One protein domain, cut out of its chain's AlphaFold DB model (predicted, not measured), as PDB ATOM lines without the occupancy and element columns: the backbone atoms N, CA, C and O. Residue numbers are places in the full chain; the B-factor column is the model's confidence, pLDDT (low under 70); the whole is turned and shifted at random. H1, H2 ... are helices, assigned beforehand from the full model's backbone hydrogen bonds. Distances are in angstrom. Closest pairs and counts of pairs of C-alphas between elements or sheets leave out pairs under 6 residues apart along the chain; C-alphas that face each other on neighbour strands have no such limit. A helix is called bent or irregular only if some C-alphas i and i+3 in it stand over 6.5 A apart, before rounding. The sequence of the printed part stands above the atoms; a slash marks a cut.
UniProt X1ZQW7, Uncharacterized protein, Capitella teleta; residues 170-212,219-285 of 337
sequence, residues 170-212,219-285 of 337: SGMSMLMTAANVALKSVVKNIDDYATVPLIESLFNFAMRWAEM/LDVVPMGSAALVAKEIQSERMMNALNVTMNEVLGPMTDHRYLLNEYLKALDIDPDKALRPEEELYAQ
ATOM      1  N   SER A 170       4.391  27.839 -30.349       55.22
ATOM      2  CA  SER A 170       3.004  27.905 -29.876       55.22
ATOM      3  C   SER A 170       2.109  26.777 -30.406       55.22
ATOM      4  O   SER A 170       1.303  26.247 -29.647       55.22
ATOM      5  N   GLY A 171       2.256  26.376 -31.674       53.78
ATOM      6  CA  GLY A 171       1.496  25.267 -32.263       53.78
ATOM      7  C   GLY A 171       1.919  23.914 -31.697       53.78
ATOM      8  O   GLY A 171       1.072  23.084 -31.376       53.78
ATOM      9  N   MET A 172       3.227  23.734 -31.483       56.44
ATOM     10  CA  MET A 172       3.766  22.565 -30.784       56.44
ATOM     11  C   MET A 172       3.301  22.518 -29.325       56.44
ATOM     12  O   MET A 172       2.847  21.470 -28.883       56.44
ATOM     13  N   SER A 173       3.332  23.640 -28.598       55.22
ATOM     14  CA  SER A 173       2.851  23.692 -27.208       55.22
ATOM     15  C   SER A 173       1.356  23.360 -27.097       55.22
ATOM     16  O   SER A 173       0.955  22.580 -26.241       55.22
ATOM     17  N   MET A 174       0.526  23.851 -28.025       63.44
ATOM     18  CA  MET A 174      -0.914  23.559 -28.035       63.44
ATOM     19  C   MET A 174      -1.217  22.069 -28.269       63.44
ATOM     20  O   MET A 174      -2.075  21.500 -27.594       63.44
ATOM     21  N   LEU A 175      -0.494  21.416 -29.186       57.88
ATOM     22  CA  LEU A 175      -0.627  19.973 -29.429       57.88
ATOM     23  C   LEU A 175      -0.057  19.123 -28.278       57.88
ATOM     24  O   LEU A 175      -0.565  18.032 -28.012       57.88
ATOM     25  N   MET A 176       0.968  19.624 -27.580       60.19
ATOM     26  CA  MET A 176       1.544  19.001 -26.381       60.19
ATOM     27  C   MET A 176       0.567  19.033 -25.205       60.19
ATOM     28  O   MET A 176       0.304  18.003 -24.584       60.19
ATOM     29  N   THR A 177      -0.048  20.186 -24.940       61.69
ATOM     30  CA  THR A 177      -1.051  20.317 -23.876       61.69
ATOM     31  C   THR A 177      -2.273  19.437 -24.142       61.69
ATOM     32  O   THR A 177      -2.763  18.801 -23.212       61.69
ATOM     33  N   ALA A 178      -2.737  19.324 -25.394       58.53
ATOM     34  CA  ALA A 178      -3.900  18.501 -25.738       58.53
ATOM     35  C   ALA A 178      -3.681  16.996 -25.482       58.53
ATOM     36  O   ALA A 178      -4.538  16.355 -24.876       58.53
ATOM     37  N   ALA A 179      -2.533  16.430 -25.868       58.97
ATOM     38  CA  ALA A 179      -2.264  15.005 -25.631       58.97
ATOM     39  C   ALA A 179      -1.974  14.682 -24.162       58.97
ATOM     40  O   ALA A 179      -2.321  13.610 -23.661       58.97
ATOM     41  N   ASN A 180      -1.388  15.634 -23.433       66.00
ATOM     42  CA  ASN A 180      -1.157  15.481 -22.002       66.00
ATOM     43  C   ASN A 180      -2.465  15.340 -21.209       66.00
ATOM     44  O   ASN A 180      -2.443  14.746 -20.133       66.00
ATOM     45  N   VAL A 181      -3.609  15.829 -21.709       73.50
ATOM     46  CA  VAL A 181      -4.914  15.643 -21.044       73.50
ATOM     47  C   VAL A 181      -5.284  14.164 -20.949       73.50
ATOM     48  O   VAL A 181      -5.693  13.706 -19.882       73.50
ATOM     49  N   ALA A 182      -5.102  13.402 -22.026       74.69
ATOM     50  CA  ALA A 182      -5.447  11.987 -22.035       74.69
ATOM     51  C   ALA A 182      -4.513  11.161 -21.148       74.69
ATOM     52  O   ALA A 182      -4.982  10.382 -20.318       74.69
ATOM     53  N   LEU A 183      -3.201  11.412 -21.223       77.38
ATOM     54  CA  LEU A 183      -2.228  10.780 -20.327       77.38
ATOM     55  C   LEU A 183      -2.535  11.072 -18.854       77.38
ATOM     56  O   LEU A 183      -2.482  10.169 -18.021       77.38
ATOM     57  N   LYS A 184      -2.929  12.305 -18.520       80.06
ATOM     58  CA  LYS A 184      -3.359  12.659 -17.160       80.06
ATOM     59  C   LYS A 184      -4.624  11.931 -16.737       80.06
ATOM     60  O   LYS A 184      -4.712  11.535 -15.580       80.06
ATOM     61  N   SER A 185      -5.586  11.751 -17.640       82.94
ATOM     62  CA  SER A 185      -6.795  10.976 -17.351       82.94
ATOM     63  C   SER A 185      -6.455   9.521 -17.030       82.94
ATOM     64  O   SER A 185      -6.998   8.956 -16.087       82.94
ATOM     65  N   VAL A 186      -5.506   8.929 -17.758       84.19
ATOM     66  CA  VAL A 186      -5.018   7.568 -17.497       84.19
ATOM     67  C   VAL A 186      -4.284   7.490 -16.158       84.19
ATOM     68  O   VAL A 186      -4.560   6.594 -15.366       84.19
ATOM     69  N   VAL A 187      -3.387   8.439 -15.867       85.00
ATOM     70  CA  VAL A 187      -2.689   8.507 -14.569       85.00
ATOM     71  C   VAL A 187      -3.690   8.661 -13.428       85.00
ATOM     72  O   VAL A 187      -3.573   7.974 -12.420       85.00
ATOM     73  N   LYS A 188      -4.718   9.494 -13.608       87.50
ATOM     74  CA  LYS A 188      -5.803   9.639 -12.639       87.50
ATOM     75  C   LYS A 188      -6.565   8.327 -12.446       87.50
ATOM     76  O   LYS A 188      -6.824   7.952 -11.313       87.50
ATOM     77  N   ASN A 189      -6.872   7.597 -13.516       88.19
ATOM     78  CA  ASN A 189      -7.527   6.294 -13.400       88.19
ATOM     79  C   ASN A 189      -6.653   5.281 -12.638       88.19
ATOM     80  O   ASN A 189      -7.166   4.506 -11.839       88.19
ATOM     81  N   ILE A 190      -5.333   5.294 -12.828       87.69
ATOM     82  CA  ILE A 190      -4.419   4.452 -12.039       87.69
ATOM     83  C   ILE A 190      -4.430   4.877 -10.565       87.69
ATOM     84  O   ILE A 190      -4.524   4.026  -9.683       87.69
ATOM     85  N   ASP A 191      -4.371   6.176 -10.292       89.06
ATOM     86  CA  ASP A 191      -4.419   6.717  -8.934       89.06
ATOM     87  C   ASP A 191      -5.728   6.333  -8.215       89.06
ATOM     88  O   ASP A 191      -5.686   5.764  -7.120       89.06
ATOM     89  N   ASP A 192      -6.874   6.555  -8.865       87.62
ATOM     90  CA  ASP A 192      -8.214   6.332  -8.310       87.62
ATOM     91  C   ASP A 192      -8.553   4.832  -8.179       87.62
ATOM     92  O   ASP A 192      -9.125   4.409  -7.175       87.62
ATOM     93  N   TYR A 193      -8.205   4.002  -9.174       87.75
ATOM     94  CA  TYR A 193      -8.628   2.592  -9.233       87.75
ATOM     95  C   TYR A 193      -7.552   1.575  -8.835       87.75
ATOM     96  O   TYR A 193      -7.887   0.416  -8.567       87.75
ATOM     97  N   ALA A 194      -6.276   1.963  -8.782       87.88
ATOM     98  CA  ALA A 194      -5.189   1.101  -8.321       87.88
ATOM     99  C   ALA A 194      -4.608   1.602  -6.997       87.88
ATOM    100  O   ALA A 194      -4.677   0.885  -6.000       87.88
ATOM    101  N   THR A 195      -4.059   2.818  -6.968       88.00
ATOM    102  CA  THR A 195      -3.252   3.312  -5.842       88.00
ATOM    103  C   THR A 195      -4.072   3.448  -4.561       88.00
ATOM    104  O   THR A 195      -3.710   2.849  -3.547       88.00
ATOM    105  N   VAL A 196      -5.195   4.171  -4.608       89.31
ATOM    106  CA  VAL A 196      -6.097   4.356  -3.456       89.31
ATOM    107  C   VAL A 196      -6.596   3.015  -2.907       89.31
ATOM    108  O   VAL A 196      -6.268   2.685  -1.764       89.31
ATOM    109  N   PRO A 197      -7.289   2.168  -3.695       88.06
ATOM    110  CA  PRO A 197      -7.871   0.947  -3.153       88.06
ATOM    111  C   PRO A 197      -6.823  -0.089  -2.735       88.06
ATOM    112  O   PRO A 197      -7.116  -0.933  -1.884       88.06
ATOM    113  N   LEU A 198      -5.616  -0.068  -3.314       87.50
ATOM    114  CA  LEU A 198      -4.517  -0.936  -2.893       87.50
ATOM    115  C   LEU A 198      -3.992  -0.503  -1.527       87.50
ATOM    116  O   LEU A 198      -3.917  -1.346  -0.633       87.50
ATOM    117  N   ILE A 199      -3.677   0.781  -1.346       87.62
ATOM    118  CA  ILE A 199      -3.156   1.300  -0.074       87.62
ATOM    119  C   ILE A 199      -4.192   1.118   1.034       87.62
ATOM    120  O   ILE A 199      -3.843   0.602   2.093       87.62
ATOM    121  N   GLU A 200      -5.463   1.432   0.783       86.44
ATOM    122  CA  GLU A 200      -6.550   1.183   1.736       86.44
ATOM    123  C   GLU A 200      -6.668  -0.303   2.092       86.44
ATOM    124  O   GLU A 200      -6.797  -0.661   3.261       86.44
ATOM    125  N   SER A 201      -6.603  -1.201   1.101       82.00
ATOM    126  CA  SER A 201      -6.693  -2.643   1.365       82.00
ATOM    127  C   SER A 201      -5.507  -3.158   2.180       82.00
ATOM    128  O   SER A 201      -5.693  -3.958   3.097       82.00
ATOM    129  N   LEU A 202      -4.301  -2.661   1.897       84.75
ATOM    130  CA  LEU A 202      -3.085  -3.020   2.613       84.75
ATOM    131  C   LEU A 202      -3.088  -2.447   4.031       84.75
ATOM    132  O   LEU A 202      -2.670  -3.129   4.961       84.75
ATOM    133  N   PHE A 203      -3.592  -1.227   4.207       85.31
ATOM    134  CA  PHE A 203      -3.747  -0.595   5.510       85.31
ATOM    135  C   PHE A 203      -4.766  -1.341   6.373       85.31
ATOM    136  O   PHE A 203      -4.452  -1.707   7.503       85.31
ATOM    137  N   ASN A 204      -5.943  -1.664   5.826       81.69
ATOM    138  CA  ASN A 204      -6.958  -2.463   6.515       81.69
ATOM    139  C   ASN A 204      -6.431  -3.858   6.880       81.69
ATOM    140  O   ASN A 204      -6.684  -4.360   7.978       81.69
ATOM    141  N   PHE A 205      -5.642  -4.468   5.989       81.31
ATOM    142  CA  PHE A 205      -4.947  -5.719   6.270       81.31
ATOM    143  C   PHE A 205      -3.945  -5.550   7.424       81.31
ATOM    144  O   PHE A 205      -4.014  -6.260   8.429       81.31
ATOM    145  N   ALA A 206      -3.049  -4.569   7.339       82.56
ATOM    146  CA  ALA A 206      -2.058  -4.305   8.375       82.56
ATOM    147  C   ALA A 206      -2.715  -4.005   9.732       82.56
ATOM    148  O   ALA A 206      -2.340  -4.608  10.728       82.56
ATOM    149  N   MET A 207      -3.754  -3.170   9.795       80.38
ATOM    150  CA  MET A 207      -4.457  -2.855  11.046       80.38
ATOM    151  C   MET A 207      -5.161  -4.064  11.673       80.38
ATOM    152  O   MET A 207      -5.301  -4.143  12.899       80.38
ATOM    153  N   ARG A 208      -5.598  -5.030  10.853       77.00
ATOM    154  CA  ARG A 208      -6.272  -6.234  11.344       77.00
ATOM    155  C   ARG A 208      -5.301  -7.278  11.887       77.00
ATOM    156  O   ARG A 208      -5.614  -7.893  12.906       77.00
ATOM    157  N   TRP A 209      -4.176  -7.489  11.210       79.81
ATOM    158  CA  TRP A 209      -3.261  -8.602  11.487       79.81
ATOM    159  C   TRP A 209      -1.922  -8.200  12.110       79.81
ATOM    160  O   TRP A 209      -1.252  -9.069  12.662       79.81
ATOM    161  N   ALA A 210      -1.511  -6.930  12.055       78.88
ATOM    162  CA  ALA A 210      -0.250  -6.508  12.654       78.88
ATOM    163  C   ALA A 210      -0.362  -6.406  14.184       78.88
ATOM    164  O   ALA A 210      -1.242  -5.734  14.732       78.88
ATOM    165  N   GLU A 211       0.585  -7.039  14.874       70.81
ATOM    166  CA  GLU A 211       0.812  -6.912  16.316       70.81
ATOM    167  C   GLU A 211       1.610  -5.628  16.613       70.81
ATOM    168  O   GLU A 211       2.738  -5.664  17.094       70.81
ATOM    169  N   MET A 212       1.054  -4.471  16.247       68.56
ATOM    170  CA  MET A 212       1.643  -3.160  16.538       68.56
ATOM    171  C   MET A 212       0.861  -2.456  17.652       68.56
ATOM    172  O   MET A 212      -0.370  -2.486  17.659       68.56
ATOM    173  N   LEU A 219      -7.519   6.155   7.702       79.56
ATOM    174  CA  LEU A 219      -6.560   6.577   6.678       79.56
ATOM    175  C   LEU A 219      -7.322   7.087   5.456       79.56
ATOM    176  O   LEU A 219      -7.945   6.304   4.749       79.56
ATOM    177  N   ASP A 220      -7.176   8.378   5.168       82.12
ATOM    178  CA  ASP A 220      -7.612   8.972   3.905       82.12
ATOM    179  C   ASP A 220      -6.412   9.083   2.953       82.12
ATOM    180  O   ASP A 220      -5.417   9.755   3.253       82.12
ATOM    181  N   VAL A 221      -6.464   8.363   1.829       82.62
ATOM    182  CA  VAL A 221      -5.382   8.318   0.838       82.62
ATOM    183  C   VAL A 221      -5.699   9.296  -0.284       82.62
ATOM    184  O   VAL A 221      -6.555   9.035  -1.121       82.62
ATOM    185  N   VAL A 222      -4.944  10.393  -0.354       85.50
ATOM    186  CA  VAL A 222      -5.060  11.371  -1.444       85.50
ATOM    187  C   VAL A 222      -3.891  11.194  -2.421       85.50
ATOM    188  O   VAL A 222      -2.770  11.618  -2.116       85.50
ATOM    189  N   PRO A 223      -4.100  10.573  -3.597       82.38
ATOM    190  CA  PRO A 223      -3.054  10.446  -4.599       82.38
ATOM    191  C   PRO A 223      -2.803  11.805  -5.265       82.38
ATOM    192  O   PRO A 223      -3.716  12.463  -5.761       82.38
ATOM    193  N   MET A 224      -1.544  12.244  -5.287       80.88
ATOM    194  CA  MET A 224      -1.147  13.521  -5.898       80.88
ATOM    195  C   MET A 224      -0.475  13.360  -7.269       80.88
ATOM    196  O   MET A 224       0.091  14.326  -7.771       80.88
ATOM    197  N   GLY A 225      -0.512  12.175  -7.890       77.56
ATOM    198  CA  GLY A 225       0.212  11.896  -9.137       77.56
ATOM    199  C   GLY A 225      -0.241  12.793 -10.289       77.56
ATOM    200  O   GLY A 225       0.539  13.577 -10.834       77.56
ATOM    201  N   SER A 226      -1.531  12.751 -10.611       76.56
ATOM    202  CA  SER A 226      -2.116  13.611 -11.652       76.56
ATOM    203  C   SER A 226      -2.017  15.113 -11.328       76.56
ATOM    204  O   SER A 226      -1.688  15.920 -12.203       76.56
ATOM    205  N   ALA A 227      -2.242  15.499 -10.068       76.88
ATOM    206  CA  ALA A 227      -2.191  16.891  -9.619       76.88
ATOM    207  C   ALA A 227      -0.774  17.481  -9.684       76.88
ATOM    208  O   ALA A 227      -0.611  18.625 -10.108       76.88
ATOM    209  N   ALA A 228       0.252  16.702  -9.327       78.19
ATOM    210  CA  ALA A 228       1.648  17.117  -9.419       78.19
ATOM    211  C   ALA A 228       2.069  17.367 -10.875       78.19
ATOM    212  O   ALA A 228       2.745  18.358 -11.154       78.19
ATOM    213  N   LEU A 229       1.617  16.530 -11.816       76.56
ATOM    214  CA  LEU A 229       1.879  16.728 -13.247       76.56
ATOM    215  C   LEU A 229       1.220  18.008 -13.781       76.56
ATOM    216  O   LEU A 229       1.852  18.777 -14.502       76.56
ATOM    217  N   VAL A 230      -0.034  18.273 -13.399       77.38
ATOM    218  CA  VAL A 230      -0.740  19.512 -13.771       77.38
ATOM    219  C   VAL A 230      -0.072  20.738 -13.149       77.38
ATOM    220  O   VAL A 230       0.121  21.743 -13.831       77.38
ATOM    221  N   ALA A 231       0.314  20.658 -11.876       76.25
ATOM    222  CA  ALA A 231       0.998  21.741 -11.183       76.25
ATOM    223  C   ALA A 231       2.328  22.088 -11.860       76.25
ATOM    224  O   ALA A 231       2.615  23.268 -12.058       76.25
ATOM    225  N   LYS A 232       3.095  21.074 -12.279       74.88
ATOM    226  CA  LYS A 232       4.365  21.255 -12.987       74.88
ATOM    227  C   LYS A 232       4.189  21.923 -14.354       74.88
ATOM    228  O   LYS A 232       4.937  22.842 -14.679       74.88
ATOM    229  N   GLU A 233       3.173  21.536 -15.130       72.94
ATOM    230  CA  GLU A 233       2.878  22.183 -16.421       72.94
ATOM    231  C   GLU A 233       2.465  23.649 -16.239       72.94
ATOM    232  O   GLU A 233       3.030  24.535 -16.879       72.94
ATOM    233  N   ILE A 234       1.549  23.921 -15.304       77.06
ATOM    234  CA  ILE A 234       1.113  25.286 -14.989       77.06
ATOM    235  C   ILE A 234       2.289  26.124 -14.478       77.06
ATOM    236  O   ILE A 234       2.393  27.305 -14.809       77.06
ATOM    237  N   GLN A 235       3.183  25.544 -13.675       74.00
ATOM    238  CA  GLN A 235       4.388  26.221 -13.203       74.00
ATOM    239  C   GLN A 235       5.308  26.587 -14.372       74.00
ATOM    240  O   GLN A 235       5.749  27.732 -14.443       74.00
ATOM    241  N   SER A 236       5.545  25.667 -15.312       69.94
ATOM    242  CA  SER A 236       6.350  25.923 -16.514       69.94
ATOM    243  C   SER A 236       5.741  27.021 -17.395       69.94
ATOM    244  O   SER A 236       6.445  27.941 -17.815       69.94
ATOM    245  N   GLU A 237       4.426  26.989 -17.629       77.94
ATOM    246  CA  GLU A 237       3.720  28.005 -18.419       77.94
ATOM    247  C   GLU A 237       3.744  29.383 -17.737       77.94
ATOM    248  O   GLU A 237       4.096  30.392 -18.353       77.94
ATOM    249  N   ARG A 238       3.424  29.442 -16.436       74.31
ATOM    250  CA  ARG A 238       3.472  30.686 -15.650       74.31
ATOM    251  C   ARG A 238       4.874  31.270 -15.609       74.31
ATOM    252  O   ARG A 238       5.007  32.489 -15.649       74.31
ATOM    253  N   MET A 239       5.901  30.428 -15.553       69.62
ATOM    254  CA  MET A 239       7.285  30.875 -15.519       69.62
ATOM    255  C   MET A 239       7.764  31.377 -16.889       69.62
ATOM    256  O   MET A 239       8.413  32.418 -16.940       69.62
ATOM    257  N   MET A 240       7.374  30.746 -18.006       73.44
ATOM    258  CA  MET A 240       7.585  31.328 -19.345       73.44
ATOM    259  C   MET A 240       6.892  32.690 -19.488       73.44
ATOM    260  O   MET A 240       7.484  33.642 -19.997       73.44
ATOM    261  N   ASN A 241       5.648  32.806 -19.016       75.56
ATOM    262  CA  ASN A 241       4.911  34.069 -19.033       75.56
ATOM    263  C   ASN A 241       5.594  35.129 -18.157       75.56
ATOM    264  O   ASN A 241       5.735  36.273 -18.588       75.56
ATOM    265  N   ALA A 242       6.080  34.754 -16.970       65.62
ATOM    266  CA  ALA A 242       6.857  35.636 -16.103       65.62
ATOM    267  C   ALA A 242       8.154  36.098 -16.786       65.62
ATOM    268  O   ALA A 242       8.418  37.298 -16.813       65.62
ATOM    269  N   LEU A 243       8.909  35.192 -17.421       69.94
ATOM    270  CA  LEU A 243      10.118  35.536 -18.177       69.94
ATOM    271  C   LEU A 243       9.812  36.550 -19.289       69.94
ATOM    272  O   LEU A 243      10.458  37.593 -19.351       69.94
ATOM    273  N   ASN A 244       8.775  36.316 -20.097       72.81
ATOM    274  CA  ASN A 244       8.371  37.239 -21.164       72.81
ATOM    275  C   ASN A 244       7.935  38.620 -20.640       72.81
ATOM    276  O   ASN A 244       8.220  39.632 -21.275       72.81
ATOM    277  N   VAL A 245       7.284  38.688 -19.475       69.19
ATOM    278  CA  VAL A 245       6.898  39.960 -18.835       69.19
ATOM    279  C   VAL A 245       8.117  40.697 -18.265       69.19
ATOM    280  O   VAL A 245       8.185  41.924 -18.340       69.19
ATOM    281  N   THR A 246       9.107  39.971 -17.744       60.94
ATOM    282  CA  THR A 246      10.347  40.551 -17.188       60.94
ATOM    283  C   THR A 246      11.350  41.018 -18.242       60.94
ATOM    284  O   THR A 246      12.264  41.769 -17.912       60.94
ATOM    285  N   MET A 247      11.156  40.648 -19.514       62.72
ATOM    286  CA  MET A 247      11.887  41.215 -20.658       62.72
ATOM    287  C   MET A 247      11.464  42.662 -20.985       62.72
ATOM    288  O   MET A 247      12.017  43.274 -21.894       62.72
ATOM    289  N   ASN A 248      10.488  43.225 -20.262       67.62
ATOM    290  CA  ASN A 248      10.090  44.624 -20.393       67.62
ATOM    291  C   ASN A 248      11.119  45.562 -19.725       67.62
ATOM    292  O   ASN A 248      11.504  45.356 -18.574       67.62
ATOM    293  N   GLU A 249      11.510  46.626 -20.430       59.97
ATOM    294  CA  GLU A 249      12.602  47.562 -20.102       59.97
ATOM    295  C   GLU A 249      12.445  48.259 -18.732       59.97
ATOM    296  O   GLU A 249      13.428  48.653 -18.110       59.97
ATOM    297  N   VAL A 250      11.215  48.342 -18.211       61.38
ATOM    298  CA  VAL A 250      10.903  48.932 -16.892       61.38
ATOM    299  C   VAL A 250      11.041  47.927 -15.741       61.38
ATOM    300  O   VAL A 250      11.449  48.296 -14.642       61.38
ATOM    301  N   LEU A 251      10.694  46.658 -15.972       55.09
ATOM    302  CA  LEU A 251      10.705  45.605 -14.945       55.09
ATOM    303  C   LEU A 251      12.021  44.822 -14.917       55.09
ATOM    304  O   LEU A 251      12.317  44.162 -13.920       55.09
ATOM    305  N   GLY A 252      12.818  44.933 -15.982       59.22
ATOM    306  CA  GLY A 252      14.128  44.313 -16.113       59.22
ATOM    307  C   GLY A 252      15.089  44.623 -14.957       59.22
ATOM    308  O   GLY A 252      15.530  43.691 -14.295       59.22
ATOM    309  N   PRO A 253      15.388  45.892 -14.627       61.59
ATOM    310  CA  PRO A 253      16.328  46.203 -13.545       61.59
ATOM    311  C   PRO A 253      15.779  45.927 -12.133       61.59
ATOM    312  O   PRO A 253      16.529  46.012 -11.166       61.59
ATOM    313  N   MET A 254      14.483  45.620 -11.997       57.19
ATOM    314  CA  MET A 254      13.839  45.332 -10.709       57.19
ATOM    315  C   MET A 254      13.723  43.825 -10.425       57.19
ATOM    316  O   MET A 254      13.315  43.445  -9.329       57.19
ATOM    317  N   THR A 255      14.064  42.967 -11.394       59.00
ATOM    318  CA  THR A 255      13.839  41.521 -11.307       59.00
ATOM    319  C   THR A 255      15.122  40.743 -11.570       59.00
ATOM    320  O   THR A 255      15.773  40.944 -12.589       59.00
ATOM    321  N   ASP A 256      15.449  39.789 -10.700       67.12
ATOM    322  CA  ASP A 256      16.570  38.874 -10.919       67.12
ATOM    323  C   ASP A 256      16.217  37.839 -12.001       67.12
ATOM    324  O   ASP A 256      15.738  36.736 -11.707       67.12
ATOM    325  N   HIS A 257      16.468  38.157 -13.277       65.06
ATOM    326  CA  HIS A 257      16.187  37.243 -14.401       65.06
ATOM    327  C   HIS A 257      16.865  35.882 -14.241       65.06
ATOM    328  O   HIS A 257      16.322  34.867 -14.667       65.06
ATOM    329  N   ARG A 258      18.033  35.844 -13.588       64.25
ATOM    330  CA  ARG A 258      18.794  34.614 -13.325       64.25
ATOM    331  C   ARG A 258      18.093  33.704 -12.311       64.25
ATOM    332  O   ARG A 258      18.101  32.492 -12.492       64.25
ATOM    333  N   TYR A 259      17.440  34.267 -11.294       72.12
ATOM    334  CA  TYR A 259      16.657  33.493 -10.326       72.12
ATOM    335  C   TYR A 259      15.412  32.880 -10.980       72.12
ATOM    336  O   TYR A 259      15.161  31.685 -10.831       72.12
ATOM    337  N   LEU A 260      14.681  33.665 -11.778       67.31
ATOM    338  CA  LEU A 260      13.513  33.169 -12.514       67.31
ATOM    339  C   LEU A 260      13.886  32.109 -13.551       67.31
ATOM    340  O   LEU A 260      13.188  31.110 -13.690       67.31
ATOM    341  N   LEU A 261      15.012  32.289 -14.244       67.12
ATOM    342  CA  LEU A 261      15.515  31.310 -15.200       67.12
ATOM    343  C   LEU A 261      15.974  30.014 -14.514       67.12
ATOM    344  O   LEU A 261      15.708  28.932 -15.026       67.12
ATOM    345  N   ASN A 262      16.596  30.096 -13.335       70.88
ATOM    346  CA  ASN A 262      16.934  28.919 -12.528       70.88
ATOM    347  C   ASN A 262      15.692  28.136 -12.103       70.88
ATOM    348  O   ASN A 262      15.651  26.913 -12.214       70.88
ATOM    349  N   GLU A 263      14.674  28.839 -11.624       69.00
ATOM    350  CA  GLU A 263      13.445  28.208 -11.159       69.00
ATOM    351  C   GLU A 263      12.609  27.654 -12.332       69.00
ATOM    352  O   GLU A 263      11.964  26.616 -12.202       69.00
ATOM    353  N   TYR A 264      12.700  28.274 -13.516       66.06
ATOM    354  CA  TYR A 264      12.186  27.731 -14.777       66.06
ATOM    355  C   TYR A 264      12.879  26.424 -15.179       66.06
ATOM    356  O   TYR A 264      12.214  25.443 -15.508       66.06
ATOM    357  N   LEU A 265      14.213  26.388 -15.126       65.00
ATOM    358  CA  LEU A 265      15.000  25.204 -15.475       65.00
ATOM    359  C   LEU A 265      14.738  24.044 -14.508       65.00
ATOM    360  O   LEU A 265      14.551  22.916 -14.957       65.00
ATOM    361  N   LYS A 266      14.595  24.326 -13.206       72.69
ATOM    362  CA  LYS A 266      14.168  23.328 -12.213       72.69
ATOM    363  C   LYS A 266      12.765  22.784 -12.488       72.69
ATOM    364  O   LYS A 266      12.550  21.584 -12.351       72.69
ATOM    365  N   ALA A 267      11.819  23.628 -12.908       65.94
ATOM    366  CA  ALA A 267      10.480  23.174 -13.295       65.94
ATOM    367  C   ALA A 267      10.497  22.251 -14.533       65.94
ATOM    368  O   ALA A 267       9.591  21.437 -14.698       65.94
ATOM    369  N   LEU A 268      11.541  22.330 -15.365       64.44
ATOM    370  CA  LEU A 268      11.780  21.467 -16.526       64.44
ATOM    371  C   LEU A 268      12.669  20.238 -16.233       64.44
ATOM    372  O   LEU A 268      13.023  19.529 -17.170       64.44
ATOM    373  N   ASP A 269      13.038  19.980 -14.970       60.88
ATOM    374  CA  ASP A 269      14.044  18.974 -14.561       60.88
ATOM    375  C   ASP A 269      15.426  19.151 -15.224       60.88
ATOM    376  O   ASP A 269      16.206  18.202 -15.341       60.88
ATOM    377  N   ILE A 270      15.766  20.366 -15.655       71.19
ATOM    378  CA  ILE A 270      17.093  20.683 -16.185       71.19
ATOM    379  C   ILE A 270      17.946  21.224 -15.042       71.19
ATOM    380  O   ILE A 270      17.558  22.163 -14.350       71.19
ATOM    381  N   ASP A 271      19.125  20.631 -14.866       62.19
ATOM    382  CA  ASP A 271      20.098  21.048 -13.858       62.19
ATOM    383  C   ASP A 271      20.536  22.512 -14.113       62.19
ATOM    384  O   ASP A 271      21.202  22.779 -15.125       62.19
ATOM    385  N   PRO A 272      20.146  23.469 -13.243       57.81
ATOM    386  CA  PRO A 272      20.374  24.896 -13.466       57.81
ATOM    387  C   PRO A 272      21.863  25.234 -13.558       57.81
ATOM    388  O   PRO A 272      22.258  26.079 -14.362       57.81
ATOM    389  N   ASP A 273      22.694  24.509 -12.809       60.62
ATOM    390  CA  ASP A 273      24.133  24.749 -12.717       60.62
ATOM    391  C   ASP A 273      24.887  24.278 -13.970       60.62
ATOM    392  O   ASP A 273      25.989  24.746 -14.250       60.62
ATOM    393  N   LYS A 274      24.293  23.373 -14.759       60.88
ATOM    394  CA  LYS A 274      24.848  22.916 -16.046       60.88
ATOM    395  C   LYS A 274      24.300  23.687 -17.241       60.88
ATOM    396  O   LYS A 274      24.967  23.766 -18.269       60.88
ATOM    397  N   ALA A 275      23.076  24.199 -17.137       55.38
ATOM    398  CA  ALA A 275      22.407  24.907 -18.224       55.38
ATOM    399  C   ALA A 275      22.748  26.404 -18.262       55.38
ATOM    400  O   ALA A 275      22.758  27.001 -19.342       55.38
ATOM    401  N   LEU A 276      23.046  27.016 -17.112       60.62
ATOM    402  CA  LEU A 276      23.464  28.411 -17.042       60.62
ATOM    403  C   LEU A 276      24.981  28.542 -17.038       60.62
ATOM    404  O   LEU A 276      25.687  27.840 -16.321       60.62
ATOM    405  N   ARG A 277      25.487  29.515 -17.799       65.44
ATOM    406  CA  ARG A 277      26.900  29.897 -17.706       65.44
ATOM    407  C   ARG A 277      27.174  30.509 -16.328       65.44
ATOM    408  O   ARG A 277      26.342  31.299 -15.849       65.44
ATOM    409  N   PRO A 278      28.309  30.181 -15.687       57.19
ATOM    410  CA  PRO A 278      28.691  30.793 -14.422       57.19
ATOM    411  C   PRO A 278      28.737  32.315 -14.586       57.19
ATOM    412  O   PRO A 278      29.116  32.840 -15.632       57.19
ATOM    413  N   GLU A 279      28.269  33.026 -13.564       54.31
ATOM    414  CA  GLU A 279      28.146  34.489 -13.553       54.31
ATOM    415  C   GLU A 279      29.464  35.200 -13.893       54.31
ATOM    416  O   GLU A 279      29.458  36.216 -14.587       54.31
ATOM    417  N   GLU A 280      30.593  34.587 -13.541       54.81
ATOM    418  CA  GLU A 280      31.946  35.061 -13.841       54.81
ATOM    419  C   GLU A 280      32.245  35.192 -15.350       54.81
ATOM    420  O   GLU A 280      32.973  36.098 -15.752       54.81
ATOM    421  N   GLU A 281      31.641  34.369 -16.215       52.38
ATOM    422  CA  GLU A 281      31.843  34.448 -17.674       52.38
ATOM    423  C   GLU A 281      30.963  35.509 -18.355       52.38
ATOM    424  O   GLU A 281      31.238  35.915 -19.487       52.38
ATOM    425  N   LEU A 282      29.905  35.976 -17.685       51.38
ATOM    426  CA  LEU A 282      29.005  37.000 -18.219       51.38
ATOM    427  C   LEU A 282      29.579  38.408 -18.013       51.38
ATOM    428  O   LEU A 282      29.501  39.237 -18.916       51.38
ATOM    429  N   TYR A 283      30.222  38.649 -16.866       53.59
ATOM    430  CA  TYR A 283      30.952  39.893 -16.583       53.59
ATOM    431  C   TYR A 283      32.285  40.005 -17.343       53.59
ATOM    432  O   TYR A 283      32.861  41.088 -17.422       53.59
ATOM    433  N   ALA A 284      32.776  38.900 -17.916       50.94
ATOM    434  CA  ALA A 284      33.982  38.870 -18.740       50.94
ATOM    435  C   ALA A 284      33.736  39.251 -20.213       50.94
ATOM    436  O   ALA A 284      34.700  39.409 -20.964       50.94
ATOM    437  N   GLN A 285      32.479  39.423 -20.646       46.78
ATOM    438  CA  GLN A 285      32.193  40.071 -21.926       46.78
ATOM    439  C   GLN A 285      32.234  41.590 -21.734       46.78
ATOM    440  O   GLN A 285      31.410  42.131 -20.996       46.78
TER     441      GLN A 285
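Overview. This is residues 170 to 212 and 219 to 285 of the 337 residues of an uncharacterized protein of Capitella teleta (UniProt X1ZQW7). A long, gently bent helix, H1, and a second long helix, H2, make a narrow V, joined where the start of H2 meets residues 184 to 191 of H1. H3 folds back along H2 as a helical hairpin, and the short H4 and H5 trail off from it; residues 205 to 212 and 280 to 285 stick out at the two ends. The printed part has 110 residues with five named helices, H1 to H5 in order, and no named strand: all helix. It is extended, with a radius of gyration of the C-alphas of 21.3 A, and spans 68 by 38 by 24 A.

Arrangement. H1, residues 170 to 209, was assigned as one helix by its hydrogen bonds but is bent: C-alphas 193 and 196 are 6.5 A apart, and its arms H1a, residues 170 to 193, and H1b, residues 196 to 209, stand at a shallow tilt of 27 degrees. H2, residues 225 to 246, touches H1a with its residues 225 to 229 alone, opposite ways at a shallow tilt of 25 degrees; the closest C-alphas, of Lys 188 and Ser 226, are 5.5 A apart. H3, residues 257 to 267, touches H2 at a shallow tilt of 20 degrees, opposite ways, with the C-alphas of Met 239 and Tyr 264 closest at 5.9 A. H4, residues 272 to 275, and H3 touch only at the corner, with the C-alphas of Asn 262 and Pro 272 closest at 5.4 A. H5, residues 279 to 282, is apart from H4. Every O i to N i+4 pair is within hydrogen-bond range in H1b, H2 and H3, and 19 of 20 are in H1a; H4 and H5 are too short for such a pair.

Along the chain. H1a begins at C-alpha 170 (3.004, 27.905, -29.876) and is 34.7 A long; H1b is 20.0 A. H2 is 31.4 A and H3 15.2 A. H5 ends at C-alpha 282 (29.005, 37.000, -18.219).

Size, cuts and confidence. The C-alphas farthest apart, of Trp 209 and Gln 285, are 68.9 A apart. Residues 213 to 218 are not printed, and C-alphas 212 and 219 are 16.1 A apart across this cut. Of the links that are printed whole, none is long. The mean pLDDT of the printed part is 71.0, and 53 residues are under 70, among them 170 to 180, 245 to 258 and 271 to 285.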